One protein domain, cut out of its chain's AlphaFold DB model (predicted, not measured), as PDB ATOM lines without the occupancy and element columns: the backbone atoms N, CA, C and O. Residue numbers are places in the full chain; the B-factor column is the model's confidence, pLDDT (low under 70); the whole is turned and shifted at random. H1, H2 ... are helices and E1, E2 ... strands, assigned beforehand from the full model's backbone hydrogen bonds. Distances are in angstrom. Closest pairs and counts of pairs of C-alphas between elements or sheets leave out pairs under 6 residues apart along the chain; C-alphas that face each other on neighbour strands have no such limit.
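This is residues 5 to 31 and 82 to 169 of the 171 residues of an uncharacterized protein of Micromonospora sp. Llam0 (UniProt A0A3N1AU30). A twisted sheet of four antiparallel strands forms one side of the domain, and five short helices gather on one side of it, with H3 and H4 nearest the strands and H1 farthest out. The long axis runs along the strands, from the E2 to E3 turn near Asp 104 to the loop after E3 near Gly 119. The printed part has 115 residues with five named helices and four named strands, in the order E1 H1 H2 E2 E3 H3 H4 H5 E4; the sheet's order is E2 E3 E1 E4 and the class is mixed. It is compact, with a radius of gyration of the C-alphas of 13.9 A and spans of 42 by 36 by 27 A.

E1, residues 5 to 13, is an inner strand, antiparallel to E3, residues 108 to 116, with N 10 and O 111 2.8 A apart. On its other side E1 is antiparallel to the edge strand E4, residues 162 to 168, with N 7 and O 165 2.9 A apart. E3 forms a hairpin with the other edge strand, E2, residues 96 to 100, with N 98 and O 110 2.8 A apart. H3, residues 124 to 128, is on the sheet at a height of 7.2 A, only just over E3 with 3 of its C-alphas; its closest C-alphas to E3 are those of Phe 126 and Gly 115, 5.8 A. H4, residues 130 to 133, only grazes the sheet with residues 132 to 133. H2, residues 82 to 89, touches H3, closest at the C-alphas of Phe 86 and Ala 128, 4.7 A. H5, residues 142 to 149, touches H4, closest at the C-alphas of Pro 143 and Val 132, 4.2 A. H1, residues 20 to 31, touches H5 at a shallow tilt of 32 degrees, opposite ways, closest at the C-alphas of Ala 23 and Ala 149, 4.7 A. In H1, H2 and H5 every O i to N i+4 pair is within hydrogen-bond range; H3 has 0 of 1, with 1 of 2 O i to N i+3 pairs, and H4 is too short for an i+4 pair.

E1 starts at C-alpha 5, (10.254, -39.919, 10.132), and is 27.0 A long. H1 is 16.3 A long and ends at C-alpha 31, (11.905, -36.310, -21.829). E3 is 26.3 A long, and E4, 19.9 A, ends at C-alpha 168, (14.473, -42.175, 14.768).

The two C-alphas farthest apart, those of Asp 104 and Gly 119, are 42.9 A apart. Residues 32 to 81 are not printed, and C-alphas 31 and 82 are 13.7 A apart across the cut. The link from H5 to E4 is long, with 12 residues. The mean pLDDT of the printed part is 81.0, and residues 103 to 105, 116 to 122, 134 to 136 and 155 to 169 are under 70.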
ATOM      1  N   MET A   5      11.008 -41.017  10.740       75.19
ATOM      2  CA  MET A   5      10.254 -39.919  10.132       75.19
ATOM      3  C   MET A   5      11.190 -39.063   9.291       75.19
ATOM      4  O   MET A   5      12.224 -38.634   9.791       75.19
ATOM      5  N   SER A   6      10.811 -38.769   8.055       78.06
ATOM      6  CA  SER A   6      11.560 -37.915   7.135       78.06
ATOM      7  C   SER A   6      10.875 -36.560   7.003       78.06
ATOM      8  O   SER A   6       9.705 -36.502   6.663       78.06
ATOM      9  N   LEU A   7      11.579 -35.457   7.226       81.69
ATOM     10  CA  LEU A   7      11.072 -34.112   6.931       81.69
ATOM     11  C   LEU A   7      11.619 -33.651   5.582       81.69
ATOM     12  O   LEU A   7      12.828 -33.697   5.403       81.69
ATOM     13  N   ARG A   8      10.767 -33.181   4.671       85.75
ATOM     14  CA  ARG A   8      11.151 -32.495   3.427       85.75
ATOM     15  C   ARG A   8      10.909 -30.998   3.581       85.75
ATOM     16  O   ARG A   8       9.890 -30.591   4.136       85.75
ATOM     17  N   SER A   9      11.829 -30.166   3.102       88.06
ATOM     18  CA  SER A   9      11.691 -28.703   3.090       88.06
ATOM     19  C   SER A   9      12.115 -28.077   1.761       88.06
ATOM     20  O   SER A   9      13.192 -28.366   1.244       88.06
ATOM     21  N   LEU A  10      11.263 -27.217   1.208       89.38
ATOM     22  CA  LEU A  10      11.471 -26.478  -0.038       89.38
ATOM     23  C   LEU A  10      11.607 -24.993   0.250       89.38
ATOM     24  O   LEU A  10      10.964 -24.480   1.162       89.38
ATOM     25  N   TYR A  11      12.389 -24.310  -0.576       88.50
ATOM     26  CA  TYR A  11      12.739 -22.910  -0.390       88.50
ATOM     27  C   TYR A  11      12.439 -22.127  -1.668       88.50
ATOM     28  O   TYR A  11      12.832 -22.542  -2.757       88.50
ATOM     29  N   LEU A  12      11.774 -20.983  -1.537       90.00
ATOM     30  CA  LEU A  12      11.483 -20.049  -2.623       90.00
ATOM     31  C   LEU A  12      11.920 -18.635  -2.229       90.00
ATOM     32  O   LEU A  12      11.862 -18.294  -1.045       90.00
ATOM     33  N   PRO A  13      12.310 -17.776  -3.189       88.94
ATOM     34  CA  PRO A  13      12.399 -16.348  -2.919       88.94
ATOM     35  C   PRO A  13      11.081 -15.827  -2.341       88.94
ATOM     36  O   PRO A  13       9.996 -16.199  -2.794       88.94
ATOM     37  N   HIS A  14      11.167 -14.945  -1.355       87.19
ATOM     38  CA  HIS A  14       9.994 -14.329  -0.750       87.19
ATOM     39  C   HIS A  14       9.067 -13.696  -1.799       87.19
ATOM     40  O   HIS A  14       9.522 -12.972  -2.685       87.19
ATOM     41  N   GLY A  15       7.764 -13.980  -1.703       82.88
ATOM     42  CA  GLY A  15       6.754 -13.436  -2.619       82.88
ATOM     43  C   GLY A  15       6.805 -14.000  -4.043       82.88
ATOM     44  O   GLY A  15       6.017 -13.577  -4.889       82.88
ATOM     45  N   SER A  16       7.697 -14.954  -4.321       87.69
ATOM     46  CA  SER A  16       7.693 -15.686  -5.583       87.69
ATOM     47  C   SER A  16       6.730 -16.871  -5.534       87.69
ATOM     48  O   SER A  16       6.241 -17.280  -4.483       87.69
ATOM     49  N   THR A  17       6.447 -17.425  -6.706       90.56
ATOM     50  CA  THR A  17       5.666 -18.651  -6.857       90.56
ATOM     51  C   THR A  17       6.449 -19.626  -7.720       90.56
ATOM     52  O   THR A  17       7.390 -19.229  -8.412       90.56
ATOM     53  N   ILE A  18       6.052 -20.899  -7.696       93.31
ATOM     54  CA  ILE A  18       6.638 -21.907  -8.576       93.31
ATOM     55  C   ILE A  18       6.512 -21.470 -10.038       93.31
ATOM     56  O   ILE A  18       5.405 -21.243 -10.539       93.31
ATOM     57  N   ASN A  19       7.641 -21.418 -10.742       94.56
ATOM     58  CA  ASN A  19       7.674 -21.124 -12.168       94.56
ATOM     59  C   ASN A  19       7.241 -22.354 -12.978       94.56
ATOM     60  O   ASN A  19       8.061 -23.136 -13.463       94.56
ATOM     61  N   ARG A  20       5.921 -22.526 -13.114       96.25
ATOM     62  CA  ARG A  20       5.331 -23.682 -13.803       96.25
ATOM     63  C   ARG A  20       5.743 -23.771 -15.267       96.25
ATOM     64  O   ARG A  20       5.972 -24.866 -15.767       96.25
ATOM     65  N   THR A  21       5.846 -22.630 -15.943       97.38
ATOM     66  CA  THR A  21       6.194 -22.576 -17.366       97.38
ATOM     67  C   THR A  21       7.607 -23.095 -17.599       97.38
ATOM     68  O   THR A  21       7.782 -24.025 -18.382       97.38
ATOM     69  N   ALA A  22       8.595 -22.562 -16.873       95.62
ATOM     70  CA  ALA A  22       9.988 -22.971 -17.039       95.62
ATOM     71  C   ALA A  22      10.217 -24.433 -16.623       95.62
ATOM     72  O   ALA A  22      10.918 -25.169 -17.316       95.62
ATOM     73  N   ALA A  23       9.587 -24.886 -15.534       95.56
ATOM     74  CA  ALA A  23       9.671 -26.282 -15.115       95.56
ATOM     75  C   ALA A  23       9.053 -27.236 -16.149       95.56
ATOM     76  O   ALA A  23       9.678 -28.231 -16.510       95.56
ATOM     77  N   ALA A  24       7.874 -26.911 -16.689       97.94
ATOM     78  CA  ALA A  24       7.245 -27.712 -17.734       97.94
ATOM     79  C   ALA A  24       8.103 -27.762 -19.006       97.94
ATOM     80  O   ALA A  24       8.261 -28.821 -19.600       97.94
ATOM     81  N   GLU A  25       8.690 -26.641 -19.428       98.38
ATOM     82  CA  GLU A  25       9.637 -26.620 -20.551       98.38
ATOM     83  C   GLU A  25      10.858 -27.505 -20.289       98.38
ATOM     84  O   GLU A  25      11.239 -28.277 -21.175       98.38
ATOM     85  N   ARG A  26      11.421 -27.471 -19.072       97.62
ATOM     86  CA  ARG A  26      12.553 -28.333 -18.716       97.62
ATOM     87  C   ARG A  26      12.169 -29.811 -18.719       97.62
ATOM     88  O   ARG A  26      12.912 -30.603 -19.286       97.62
ATOM     89  N   ILE A  27      11.003 -30.175 -18.181       97.38
ATOM     90  CA  ILE A  27      10.483 -31.553 -18.218       97.38
ATOM     91  C   ILE A  27      10.365 -32.049 -19.662       97.38
ATOM     92  O   ILE A  27      10.874 -33.121 -19.987       97.38
ATOM     93  N   ARG A  28       9.754 -31.257 -20.554       98.44
ATOM     94  CA  ARG A  28       9.622 -31.616 -21.978       98.44
ATOM     95  C   ARG A  28      10.973 -31.803 -22.651       98.44
ATOM     96  O   ARG A  28      11.134 -32.695 -23.479       98.44
ATOM     97  N   GLN A  29      11.943 -30.952 -22.320       98.19
ATOM     98  CA  GLN A  29      13.291 -31.075 -22.854       98.19
ATOM     99  C   GLN A  29      13.965 -32.366 -22.376       98.19
ATOM    100  O   GLN A  29      14.432 -33.132 -23.215       98.19
ATOM    101  N   LEU A  30      13.952 -32.633 -21.067       97.38
ATOM    102  CA  LEU A  30      14.518 -33.848 -20.473       97.38
ATOM    103  C   LEU A  30      13.908 -35.109 -21.089       97.38
ATOM    104  O   LEU A  30      14.633 -35.988 -21.538       97.38
ATOM    105  N   CYS A  31      12.581 -35.162 -21.222       97.06
ATOM    106  CA  CYS A  31      11.905 -36.310 -21.829       97.06
ATOM    107  C   CYS A  31      12.260 -36.480 -23.308       97.06
ATOM    108  O   CYS A  31      12.447 -37.599 -23.776       97.06
ATOM    109  N   LEU A  82       2.733 -35.152 -12.441       92.25
ATOM    110  CA  LEU A  82       3.376 -35.190 -11.125       92.25
ATOM    111  C   LEU A  82       3.845 -33.804 -10.696       92.25
ATOM    112  O   LEU A  82       3.717 -33.440  -9.530       92.25
ATOM    113  N   PHE A  83       4.345 -33.002 -11.633       95.06
ATOM    114  CA  PHE A  83       4.702 -31.621 -11.358       95.06
ATOM    115  C   PHE A  83       3.473 -30.766 -11.011       95.06
ATOM    116  O   PHE A  83       3.524 -29.955 -10.088       95.06
ATOM    117  N   ASP A  84       2.337 -30.967 -11.674       95.31
ATOM    118  CA  ASP A  84       1.098 -30.286 -11.296       95.31
ATOM    119  C   ASP A  84       0.610 -30.711  -9.902       95.31
ATOM    120  O   ASP A  84       0.207 -29.853  -9.110       95.31
ATOM    121  N   GLN A  85       0.700 -32.004  -9.568       93.06
ATOM    122  CA  GLN A  85       0.403 -32.519  -8.224       93.06
ATOM    123  C   GLN A  85       1.336 -31.912  -7.173       93.06
ATOM    124  O   GLN A  85       0.874 -31.443  -6.133       93.06
ATOM    125  N   PHE A  86       2.634 -31.841  -7.469       93.38
ATOM    126  CA  PHE A  86       3.624 -31.161  -6.644       93.38
ATOM    127  C   PHE A  86       3.205 -29.721  -6.343       93.38
ATOM    128  O   PHE A  86       3.141 -29.320  -5.180       93.38
ATOM    129  N   VAL A  87       2.854 -28.937  -7.363       94.38
ATOM    130  CA  VAL A  87       2.489 -27.535  -7.147       94.38
ATOM    131  C   VAL A  87       1.188 -27.396  -6.355       94.38
ATOM    132  O   VAL A  87       1.082 -26.504  -5.513       94.38
ATOM    133  N   GLN A  88       0.200 -28.259  -6.599       94.00
ATOM    134  CA  GLN A  88      -1.051 -28.276  -5.833       94.00
ATOM    135  C   GLN A  88      -0.805 -28.625  -4.361       94.00
ATOM    136  O   GLN A  88      -1.388 -27.992  -3.476       94.00
ATOM    137  N   SER A  89       0.124 -29.549  -4.103       93.25
ATOM    138  CA  SER A  89       0.439 -30.011  -2.754       93.25
ATOM    139  C   SER A  89       0.951 -28.907  -1.829       93.25
ATOM    140  O   SER A  89       0.738 -28.988  -0.626       93.25
ATOM    141  N   LEU A  90       1.543 -27.827  -2.357       91.62
ATOM    142  CA  LEU A  90       2.022 -26.697  -1.544       91.62
ATOM    143  C   LEU A  90       0.911 -26.017  -0.728       91.62
ATOM    144  O   LEU A  90       1.205 -25.355   0.265       91.62
ATOM    145  N   GLY A  91      -0.349 -26.151  -1.157       89.88
ATOM    146  CA  GLY A  91      -1.524 -25.643  -0.446       89.88
ATOM    147  C   GLY A  91      -2.245 -26.688   0.406       89.88
ATOM    148  O   GLY A  91      -3.302 -26.383   0.960       89.88
ATOM    149  N   HIS A  92      -1.739 -27.920   0.483       91.31
ATOM    150  CA  HIS A  92      -2.371 -28.966   1.274       91.31
ATOM    151  C   HIS A  92      -2.212 -28.706   2.777       91.31
ATOM    152  O   HIS A  92      -1.276 -28.060   3.246       91.31
ATOM    153  N   ARG A  93      -3.158 -29.239   3.557       88.62
ATOM    154  CA  ARG A  93      -3.232 -29.062   5.020       88.62
ATOM    155  C   ARG A  93      -2.041 -29.646   5.790       88.62
ATOM    156  O   ARG A  93      -1.853 -29.324   6.957       88.62
ATOM    157  N   ASP A  94      -1.319 -30.564   5.165       88.25
ATOM    158  CA  ASP A  94      -0.155 -31.288   5.676       88.25
ATOM    159  C   ASP A  94       1.177 -30.614   5.287       88.25
ATOM    160  O   ASP A  94       2.251 -31.135   5.604       88.25
ATOM    161  N   VAL A  95       1.113 -29.444   4.640       91.12
ATOM    162  CA  VAL A  95       2.260 -28.577   4.365       91.12
ATOM    163  C   VAL A  95       2.273 -27.406   5.338       91.12
ATOM    164  O   VAL A  95       1.315 -26.646   5.464       91.12
ATOM    165  N   THR A  96       3.400 -27.239   6.026       91.69
ATOM    166  CA  THR A  96       3.641 -26.084   6.897       91.69
ATOM    167  C   THR A  96       4.398 -25.009   6.130       91.69
ATOM    168  O   THR A  96       5.394 -25.301   5.470       91.69
ATOM    169  N   TYR A  97       3.939 -23.763   6.242       91.31
ATOM    170  CA  TYR A  97       4.558 -22.600   5.617       91.31
ATOM    171  C   TYR A  97       5.253 -21.719   6.656       91.31
ATOM    172  O   TYR A  97       4.659 -21.336   7.668       91.31
ATOM    173  N   HIS A  98       6.496 -21.349   6.370       89.75
ATOM    174  CA  HIS A  98       7.270 -20.393   7.146       89.75
ATOM    175  C   HIS A  98       7.827 -19.308   6.232       89.75
ATOM    176  O   HIS A  98       8.197 -19.564   5.091       89.75
ATOM    177  N   ARG A  99       7.933 -18.093   6.760       86.75
ATOM    178  CA  ARG A  99       8.530 -16.956   6.066       86.75
ATOM    179  C   ARG A  99       9.684 -16.414   6.888       86.75
ATOM    180  O   ARG A  99       9.513 -16.129   8.072       86.75
ATOM    181  N   PHE A 100      10.831 -16.247   6.245       84.12
ATOM    182  CA  PHE A 100      12.035 -15.675   6.832       84.12
ATOM    183  C   PHE A 100      12.449 -14.431   6.042       84.12
ATOM    184  O   PHE A 100      12.549 -14.476   4.820       84.12
ATOM    185  N   GLY A 101      12.700 -13.323   6.738       77.94
ATOM    186  CA  GLY A 101      13.019 -12.024   6.132       77.94
ATOM    187  C   GLY A 101      12.087 -10.912   6.619       77.94
ATOM    188  O   GLY A 101      11.033 -11.185   7.197       77.94
ATOM    189  N   HIS A 102      12.498  -9.655   6.441       71.81
ATOM    190  CA  HIS A 102      11.646  -8.492   6.711       71.81
ATOM    191  C   HIS A 102      10.638  -8.284   5.575       71.81
ATOM    192  O   HIS A 102      10.909  -8.644   4.434       71.81
ATOM    193  N   ALA A 103       9.481  -7.689   5.884       63.94
ATOM    194  CA  ALA A 103       8.387  -7.502   4.922       63.94
ATOM    195  C   ALA A 103       8.773  -6.666   3.683       63.94
ATOM    196  O   ALA A 103       8.142  -6.817   2.641       63.94
ATOM    197  N   ASP A 104       9.817  -5.838   3.797       65.06
ATOM    198  CA  ASP A 104      10.287  -4.922   2.751       65.06
ATOM    199  C   ASP A 104      11.641  -5.343   2.132       65.06
ATOM    200  O   ASP A 104      12.219  -4.596   1.343       65.06
ATOM    201  N   GLU A 105      12.171  -6.524   2.478       66.50
ATOM    202  CA  GLU A 105      13.488  -7.004   2.029       66.50
ATOM    203  C   GLU A 105      13.418  -8.363   1.318       66.50
ATOM    204  O   GLU A 105      12.437  -9.103   1.407       66.50
ATOM    205  N   ALA A 106      14.498  -8.714   0.612       72.62
ATOM    206  CA  ALA A 106      14.664 -10.053   0.059       72.62
ATOM    207  C   ALA A 106      14.652 -11.093   1.193       72.62
ATOM    208  O   ALA A 106      15.427 -11.006   2.145       72.62
ATOM    209  N   GLY A 107      13.773 -12.086   1.079       83.06
ATOM    210  CA  GLY A 107      13.601 -13.145   2.070       83.06
ATOM    211  C   GLY A 107      13.433 -14.516   1.428       83.06
ATOM    212  O   GLY A 107      13.566 -14.676   0.211       83.06
ATOM    213  N   VAL A 108      13.101 -15.502   2.256       87.44
ATOM    214  CA  VAL A 108      12.871 -16.887   1.848       87.44
ATOM    215  C   VAL A 108      11.555 -17.383   2.427       87.44
ATOM    216  O   VAL A 108      11.299 -17.293   3.629       87.44
ATOM    217  N   ASP A 109      10.742 -17.945   1.550       88.75
ATOM    218  CA  ASP A 109       9.525 -18.659   1.885       88.75
ATOM    219  C   ASP A 109       9.847 -20.166   1.911       88.75
ATOM    220  O   ASP A 109      10.482 -20.692   0.994       88.75
ATOM    221  N   VAL A 110       9.459 -20.855   2.986       90.12
ATOM    222  CA  VAL A 110       9.784 -22.263   3.247       90.12
ATOM    223  C   VAL A 110       8.512 -23.077   3.384       90.12
ATOM    224  O   VAL A 110       7.640 -22.744   4.185       90.12
ATOM    225  N   TYR A 111       8.442 -24.176   2.643       91.31
ATOM    226  CA  TYR A 111       7.369 -25.160   2.727       91.31
ATOM    227  C   TYR A 111       7.948 -26.444   3.300       91.31
ATOM    228  O   TYR A 111       8.997 -26.889   2.839       91.31
ATOM    229  N   ALA A 112       7.278 -27.063   4.267       90.38
ATOM    230  CA  ALA A 112       7.736 -28.306   4.875       90.38
ATOM    231  C   ALA A 112       6.623 -29.353   4.979       90.38
ATOM    232  O   ALA A 112       5.491 -29.019   5.321       90.38
ATOM    233  N   THR A 113       6.956 -30.619   4.727       88.19
ATOM    234  CA  THR A 113       6.052 -31.768   4.907       88.19
ATOM    235  C   THR A 113       6.808 -32.991   5.434       88.19
ATOM    236  O   THR A 113       8.018 -33.109   5.240       88.19
ATOM    237  N   GLY A 114       6.117 -33.879   6.150       82.81
ATOM    238  CA  GLY A 114       6.697 -35.055   6.807       82.81
ATOM    239  C   GLY A 114       6.316 -36.375   6.132       82.81
ATOM    240  O   GLY A 114       5.232 -36.485   5.581       82.81
ATOM    241  N   GLY A 115       7.193 -37.375   6.206       76.75
ATOM    242  CA  GLY A 115       7.054 -38.701   5.606       76.75
ATOM    243  C   GLY A 115       7.570 -39.832   6.503       76.75
ATOM    244  O   GLY A 115       8.180 -39.558   7.537       76.75
ATOM    245  N   LEU A 116       7.384 -41.096   6.110       69.81
ATOM    246  CA  LEU A 116       8.022 -42.259   6.747       69.81
ATOM    247  C   LEU A 116       9.156 -42.805   5.863       69.81
ATOM    248  O   LEU A 116       9.122 -42.679   4.642       69.81
ATOM    249  N   SER A 117      10.178 -43.409   6.473       61.28
ATOM    250  CA  SER A 117      11.352 -43.955   5.774       61.28
ATOM    251  C   SER A 117      11.123 -45.317   5.114       61.28
ATOM    252  O   SER A 117      11.927 -45.728   4.279       61.28
ATOM    253  N   SER A 118      10.058 -46.035   5.485       55.84
ATOM    254  CA  SER A 118       9.851 -47.439   5.122       55.84
ATOM    255  C   SER A 118       8.424 -47.711   4.650       55.84
ATOM    256  O   SER A 118       7.649 -48.319   5.382       55.84
ATOM    257  N   GLY A 119       8.110 -47.301   3.421       57.97
ATOM    258  CA  GLY A 119       6.847 -47.642   2.763       57.97
ATOM    259  C   GLY A 119       5.643 -46.898   3.340       57.97
ATOM    260  O   GLY A 119       5.381 -46.943   4.538       57.97
ATOM    261  N   ASP A 120       4.916 -46.250   2.440       53.81
ATOM    262  CA  ASP A 120       3.769 -45.369   2.654       53.81
ATOM    263  C   ASP A 120       4.078 -43.992   3.243       53.81
ATOM    264  O   ASP A 120       4.774 -43.817   4.248       53.81
ATOM    265  N   SER A 121       3.489 -42.992   2.594       55.62
ATOM    266  CA  SER A 121       3.592 -41.611   3.015       55.62
ATOM    267  C   SER A 121       2.502 -41.273   4.032       55.62
ATOM    268  O   SER A 121       1.315 -41.426   3.753       55.62
ATOM    269  N   PRO A 122       2.861 -40.782   5.230       64.75
ATOM    270  CA  PRO A 122       1.912 -40.297   6.226       64.75
ATOM    271  C   PRO A 122       1.177 -39.024   5.775       64.75
ATOM    272  O   PRO A 122       0.218 -38.624   6.434       64.75
ATOM    273  N   THR A 123       1.618 -38.377   4.688       72.12
ATOM    274  CA  THR A 123       1.032 -37.153   4.133       72.12
ATOM    275  C   THR A 123       0.921 -37.251   2.608       72.12
ATOM    276  O   THR A 123       1.749 -37.877   1.950       72.12
ATOM    277  N   GLU A 124      -0.102 -36.620   2.037       78.25
ATOM    278  CA  GLU A 124      -0.337 -36.598   0.587       78.25
ATOM    279  C   GLU A 124       0.726 -35.742  -0.118       78.25
ATOM    280  O   GLU A 124       1.147 -36.044  -1.235       78.25
ATOM    281  N   ALA A 125       1.196 -34.681   0.547       84.38
ATOM    282  CA  ALA A 125       2.221 -33.804  -0.005       84.38
ATOM    283  C   ALA A 125       3.609 -34.455  -0.080       84.38
ATOM    284  O   ALA A 125       4.391 -34.091  -0.956       84.38
ATOM    285  N   PHE A 126       3.937 -35.416   0.793       84.88
ATOM    286  CA  PHE A 126       5.273 -36.012   0.789       84.88
ATOM    287  C   PHE A 126       5.579 -36.716  -0.535       84.88
ATOM    288  O   PHE A 126       6.613 -36.415  -1.131       84.88
ATOM    289  N   ASP A 127       4.676 -37.569  -1.029       84.06
ATOM    290  CA  ASP A 127       4.852 -38.273  -2.309       84.06
ATOM    291  C   ASP A 127       4.832 -37.317  -3.499       84.06
ATOM    292  O   ASP A 127       5.652 -37.435  -4.409       84.06
ATOM    293  N   ALA A 128       3.954 -36.310  -3.467       87.69
ATOM    294  CA  ALA A 128       3.869 -35.311  -4.528       87.69
ATOM    295  C   ALA A 128       5.201 -34.567  -4.738       87.69
ATOM    296  O   ALA A 128       5.459 -34.051  -5.819       87.69
ATOM    297  N   TRP A 129       6.075 -34.516  -3.727       88.94
ATOM    298  CA  TRP A 129       7.369 -33.837  -3.820       88.94
ATOM    299  C   TRP A 129       8.472 -34.711  -4.441       88.94
ATOM    300  O   TRP A 129       9.559 -34.196  -4.707       88.94
ATOM    301  N   ASP A 130       8.220 -35.994  -4.740       85.81
ATOM    302  CA  ASP A 130       9.204 -36.894  -5.365       85.81
ATOM    303  C   ASP A 130       9.718 -36.374  -6.715       85.81
ATOM    304  O   ASP A 130      10.871 -36.616  -7.057       85.81
ATOM    305  N   ILE A 131       8.942 -35.579  -7.451       87.88
ATOM    306  CA  ILE A 131       9.399 -34.981  -8.717       87.88
ATOM    307  C   ILE A 131      10.613 -34.042  -8.550       87.88
ATOM    308  O   ILE A 131      11.373 -33.837  -9.494       87.88
ATOM    309  N   VAL A 132      10.838 -33.503  -7.343       86.12
ATOM    310  CA  VAL A 132      11.995 -32.648  -7.000       86.12
ATOM    311  C   VAL A 132      12.871 -33.216  -5.865       86.12
ATOM    312  O   VAL A 132      13.872 -32.600  -5.499       86.12
ATOM    313  N   TYR A 133      12.533 -34.396  -5.325       78.25
ATOM    314  CA  TYR A 133      13.289 -35.111  -4.275       78.25
ATOM    315  C   TYR A 133      13.765 -36.516  -4.666       78.25
ATOM    316  O   TYR A 133      14.739 -37.009  -4.102       78.25
ATOM    317  N   GLY A 134      13.052 -37.192  -5.563       68.19
ATOM    318  CA  GLY A 134      13.109 -38.630  -5.814       68.19
ATOM    319  C   GLY A 134      14.319 -39.063  -6.634       68.19
ATOM    320  O   GLY A 134      14.161 -39.587  -7.734       68.19
ATOM    321  N   SER A 135      15.523 -38.897  -6.084       63.78
ATOM    322  CA  SER A 135      16.794 -39.248  -6.737       63.78
ATOM    323  C   SER A 135      16.977 -40.740  -7.031       63.78
ATOM    324  O   SER A 135      17.901 -41.106  -7.736       63.78
ATOM    325  N   ILE A 136      16.135 -41.608  -6.467       61.78
ATOM    326  CA  ILE A 136      16.181 -43.066  -6.679       61.78
ATOM    327  C   ILE A 136      15.164 -43.570  -7.705       61.78
ATOM    328  O   ILE A 136      15.233 -44.730  -8.095       61.78
ATOM    329  N   ARG A 137      14.199 -42.737  -8.107       75.62
ATOM    330  CA  ARG A 137      13.175 -43.122  -9.089       75.62
ATOM    331  C   ARG A 137      13.328 -42.363 -10.405       75.62
ATOM    332  O   ARG A 137      12.809 -42.814 -11.416       75.62
ATOM    333  N   LEU A 138      13.958 -41.192 -10.391       85.62
ATOM    334  CA  LEU A 138      14.224 -40.381 -11.578       85.62
ATOM    335  C   LEU A 138      15.692 -40.509 -11.987       85.62
ATOM    336  O   LEU A 138      16.523 -40.745 -11.107       85.62
ATOM    337  N   PRO A 139      16.019 -40.290 -13.275       89.62
ATOM    338  CA  PRO A 139      17.403 -40.214 -13.705       89.62
ATOM    339  C   PRO A 139      18.181 -39.164 -12.913       89.62
ATOM    340  O   PRO A 139      17.623 -38.162 -12.439       89.62
ATOM    341  N   ASP A 140      19.484 -39.402 -12.784       85.00
ATOM    342  CA  ASP A 140      20.382 -38.494 -12.085       85.00
ATOM    343  C   ASP A 140      20.242 -37.067 -12.638       85.00
ATOM    344  O   ASP A 140      19.969 -36.856 -13.814       85.00
ATOM    345  N   THR A 141      20.396 -36.075 -11.757       87.25
ATOM    346  CA  THR A 141      20.241 -34.624 -12.012       87.25
ATOM    347  C   THR A 141      18.832 -34.116 -12.335       87.25
ATOM    348  O   THR A 141      18.547 -32.963 -11.993       87.25
ATOM    349  N   TRP A 142      17.915 -34.935 -12.867       92.12
ATOM    350  CA  TRP A 142      16.579 -34.481 -13.290       92.12
ATOM    351  C   TRP A 142      15.792 -33.763 -12.180       92.12
ATOM    352  O   TRP A 142      15.337 -32.642 -12.430       92.12
ATOM    353  N   PRO A 143      15.673 -34.292 -10.941       90.06
ATOM    354  CA  PRO A 143      14.945 -33.595  -9.876       90.06
ATOM    355  C   PRO A 143      15.529 -32.211  -9.562       90.06
ATOM    356  O   PRO A 143      14.799 -31.246  -9.334       90.06
ATOM    357  N   GLY A 144      16.862 -32.099  -9.576       87.06
ATOM    358  CA  GLY A 144      17.569 -30.850  -9.300       87.06
ATOM    359  C   GLY A 144      17.385 -29.811 -10.405       87.06
ATOM    360  O   GLY A 144      17.286 -28.618 -10.118       87.06
ATOM    361  N   GLU A 145      17.310 -30.249 -11.658       92.19
ATOM    362  CA  GLU A 145      17.082 -29.378 -12.808       92.19
ATOM    363  C   GLU A 145      15.631 -28.916 -12.917       92.19
ATOM    364  O   GLU A 145      15.386 -27.732 -13.157       92.19
ATOM    365  N   ILE A 146      14.674 -29.818 -12.682       93.00
ATOM    366  CA  ILE A 146      13.248 -29.479 -12.601       93.00
ATOM    367  C   ILE A 146      13.029 -28.491 -11.453       93.00
ATOM    368  O   ILE A 146      12.387 -27.457 -11.640       93.00
ATOM    369  N   GLY A 147      13.618 -28.757 -10.284       91.00
ATOM    370  CA  GLY A 147      13.529 -27.870  -9.130       91.00
ATOM    371  C   GLY A 147      14.146 -26.490  -9.378       91.00
ATOM    372  O   GLY A 147      13.533 -25.472  -9.054       91.00
ATOM    373  N   ALA A 148      15.317 -26.431 -10.016       90.19
ATOM    374  CA  ALA A 148      15.944 -25.165 -10.389       90.19
ATOM    375  C   ALA A 148      15.090 -24.376 -11.398       90.19
ATOM    376  O   ALA A 148      14.879 -23.177 -11.220       90.19
ATOM    377  N   ALA A 149      14.542 -25.044 -12.417       93.81
ATOM    378  CA  ALA A 149      13.640 -24.425 -13.389       93.81
ATOM    379  C   ALA A 149      12.336 -23.926 -12.738       93.81
ATOM    380  O   ALA A 149      11.816 -22.877 -13.118       93.81
ATOM    381  N   ALA A 150      11.847 -24.624 -11.710       92.94
ATOM    382  CA  ALA A 150      10.709 -24.213 -10.891       92.94
ATOM    383  C   ALA A 150      10.996 -22.988  -9.997       92.94
ATOM    384  O   ALA A 150      10.060 -22.432  -9.420       92.94
ATOM    385  N   GLY A 151      12.256 -22.545  -9.902       91.12
ATOM    386  CA  GLY A 151      12.683 -21.416  -9.075       91.12
ATOM    387  C   GLY A 151      13.012 -21.786  -7.627       91.12
ATOM    388  O   GLY A 151      13.155 -20.887  -6.797       91.12
ATOM    389  N   LEU A 152      13.131 -23.082  -7.311       90.69
ATOM    390  CA  LEU A 152      13.489 -23.535  -5.969       90.69
ATOM    391  C   LEU A 152      14.931 -23.143  -5.633       90.69
ATOM    392  O   LEU A 152      15.859 -23.343  -6.422       90.69
ATOM    393  N   LEU A 153      15.120 -22.608  -4.430       83.69
ATOM    394  CA  LEU A 153      16.434 -22.252  -3.914       83.69
ATOM    395  C   LEU A 153      17.166 -23.491  -3.409       83.69
ATOM    396  O   LEU A 153      16.586 -24.366  -2.769       83.69
ATOM    397  N   ARG A 154      18.482 -23.513  -3.624       71.56
ATOM    398  CA  ARG A 154      19.371 -24.463  -2.958       71.56
ATOM    399  C   ARG A 154      19.750 -23.910  -1.593       71.56
ATOM    400  O   ARG A 154      20.353 -22.839  -1.555       71.56
ATOM    401  N   PRO A 155      19.437 -24.601  -0.483       52.53
ATOM    402  CA  PRO A 155      19.664 -24.052   0.847       52.53
ATOM    403  C   PRO A 155      21.149 -23.760   1.150       52.53
ATOM    404  O   PRO A 155      21.407 -22.974   2.054       52.53
ATOM    405  N   TRP A 156      22.117 -24.315   0.390       52.53
ATOM    406  CA  TRP A 156      23.561 -24.173   0.677       52.53
ATOM    407  C   TRP A 156      24.518 -24.114  -0.541       52.53
ATOM    408  O   TRP A 156      25.708 -24.371  -0.381       52.53
ATOM    409  N   GLY A 157      24.059 -23.802  -1.760       57.03
ATOM    410  CA  GLY A 157      24.911 -23.886  -2.968       57.03
ATOM    411  C   GLY A 157      24.804 -25.249  -3.663       57.03
ATOM    412  O   GLY A 157      23.686 -25.711  -3.836       57.03
ATOM    413  N   ASP A 158      25.904 -25.897  -4.068       43.06
ATOM    414  CA  ASP A 158      25.938 -27.098  -4.946       43.06
ATOM    415  C   ASP A 158      25.180 -28.364  -4.451       43.06
ATOM    416  O   ASP A 158      25.225 -29.402  -5.105       43.06
ATOM    417  N   GLY A 159      24.448 -28.300  -3.336       41.50
ATOM    418  CA  GLY A 159      23.543 -29.359  -2.874       41.50
ATOM    419  C   GLY A 159      22.162 -29.354  -3.560       41.50
ATOM    420  O   GLY A 159      21.835 -28.431  -4.311       41.50
ATOM    421  N   PRO A 160      21.315 -30.370  -3.311       45.72
ATOM    422  CA  PRO A 160      19.945 -30.402  -3.827       45.72
ATOM    423  C   PRO A 160      19.112 -29.240  -3.254       45.72
ATOM    424  O   PRO A 160      19.434 -28.710  -2.190       45.72
ATOM    425  N   ALA A 161      18.040 -28.822  -3.945       51.59
ATOM    426  CA  ALA A 161      17.180 -27.674  -3.586       51.59
ATOM    427  C   ALA A 161      16.380 -27.843  -2.271       51.59
ATOM    428  O   ALA A 161      15.408 -27.145  -1.987       51.59
ATOM    429  N   THR A 162      16.751 -28.852  -1.501       57.81
ATOM    430  CA  THR A 162      15.871 -29.627  -0.661       57.81
ATOM    431  C   THR A 162      16.683 -30.272   0.457       57.81
ATOM    432  O   THR A 162      17.808 -30.725   0.244       57.81
ATOM    433  N   ALA A 163      16.131 -30.307   1.669       61.59
ATOM    434  CA  ALA A 163      16.752 -30.980   2.808       61.59
ATOM    435  C   ALA A 163      15.840 -32.107   3.297       61.59
ATOM    436  O   ALA A 163      14.638 -31.896   3.469       61.59
ATOM    437  N   THR A 164      16.417 -33.291   3.528       60.22
ATOM    438  CA  THR A 164      15.745 -34.395   4.218       60.22
ATOM    439  C   THR A 164      16.410 -34.658   5.560       60.22
ATOM    440  O   THR A 164      17.610 -34.912   5.615       60.22
ATOM    441  N   VAL A 165      15.634 -34.596   6.644       61.84
ATOM    442  CA  VAL A 165      16.095 -34.961   7.994       61.84
ATOM    443  C   VAL A 165      15.320 -36.182   8.464       61.84
ATOM    444  O   VAL A 165      14.092 -36.151   8.461       61.84
ATOM    445  N   SER A 166      16.031 -37.233   8.875       58.91
ATOM    446  CA  SER A 166      15.431 -38.452   9.422       58.91
ATOM    447  C   SER A 166      15.508 -38.467  10.947       58.91
ATOM    448  O   SER A 166      16.591 -38.358  11.525       58.91
ATOM    449  N   PHE A 167      14.363 -38.629  11.607       57.91
ATOM    450  CA  PHE A 167      14.260 -38.781  13.055       57.91
ATOM    451  C   PHE A 167      13.918 -40.224  13.396       57.91
ATOM    452  O   PHE A 167      12.884 -40.744  12.975       57.91
ATOM    453  N   ARG A 168      14.762 -40.856  14.212       54.16
ATOM    454  CA  ARG A 168      14.473 -42.175  14.768       54.16
ATOM    455  C   ARG A 168      13.614 -42.016  16.018       54.16
ATOM    456  O   ARG A 168      14.065 -41.428  17.000       54.16
ATOM    457  N   ALA A 169      12.396 -42.551  15.997       49.09
ATOM    458  CA  ALA A 169      11.598 -42.689  17.209       49.09
ATOM    459  C   ALA A 169      12.196 -43.823  18.059       49.09
ATOM    460  O   ALA A 169      12.150 -44.991  17.672       49.09
TER     461      ALA A 169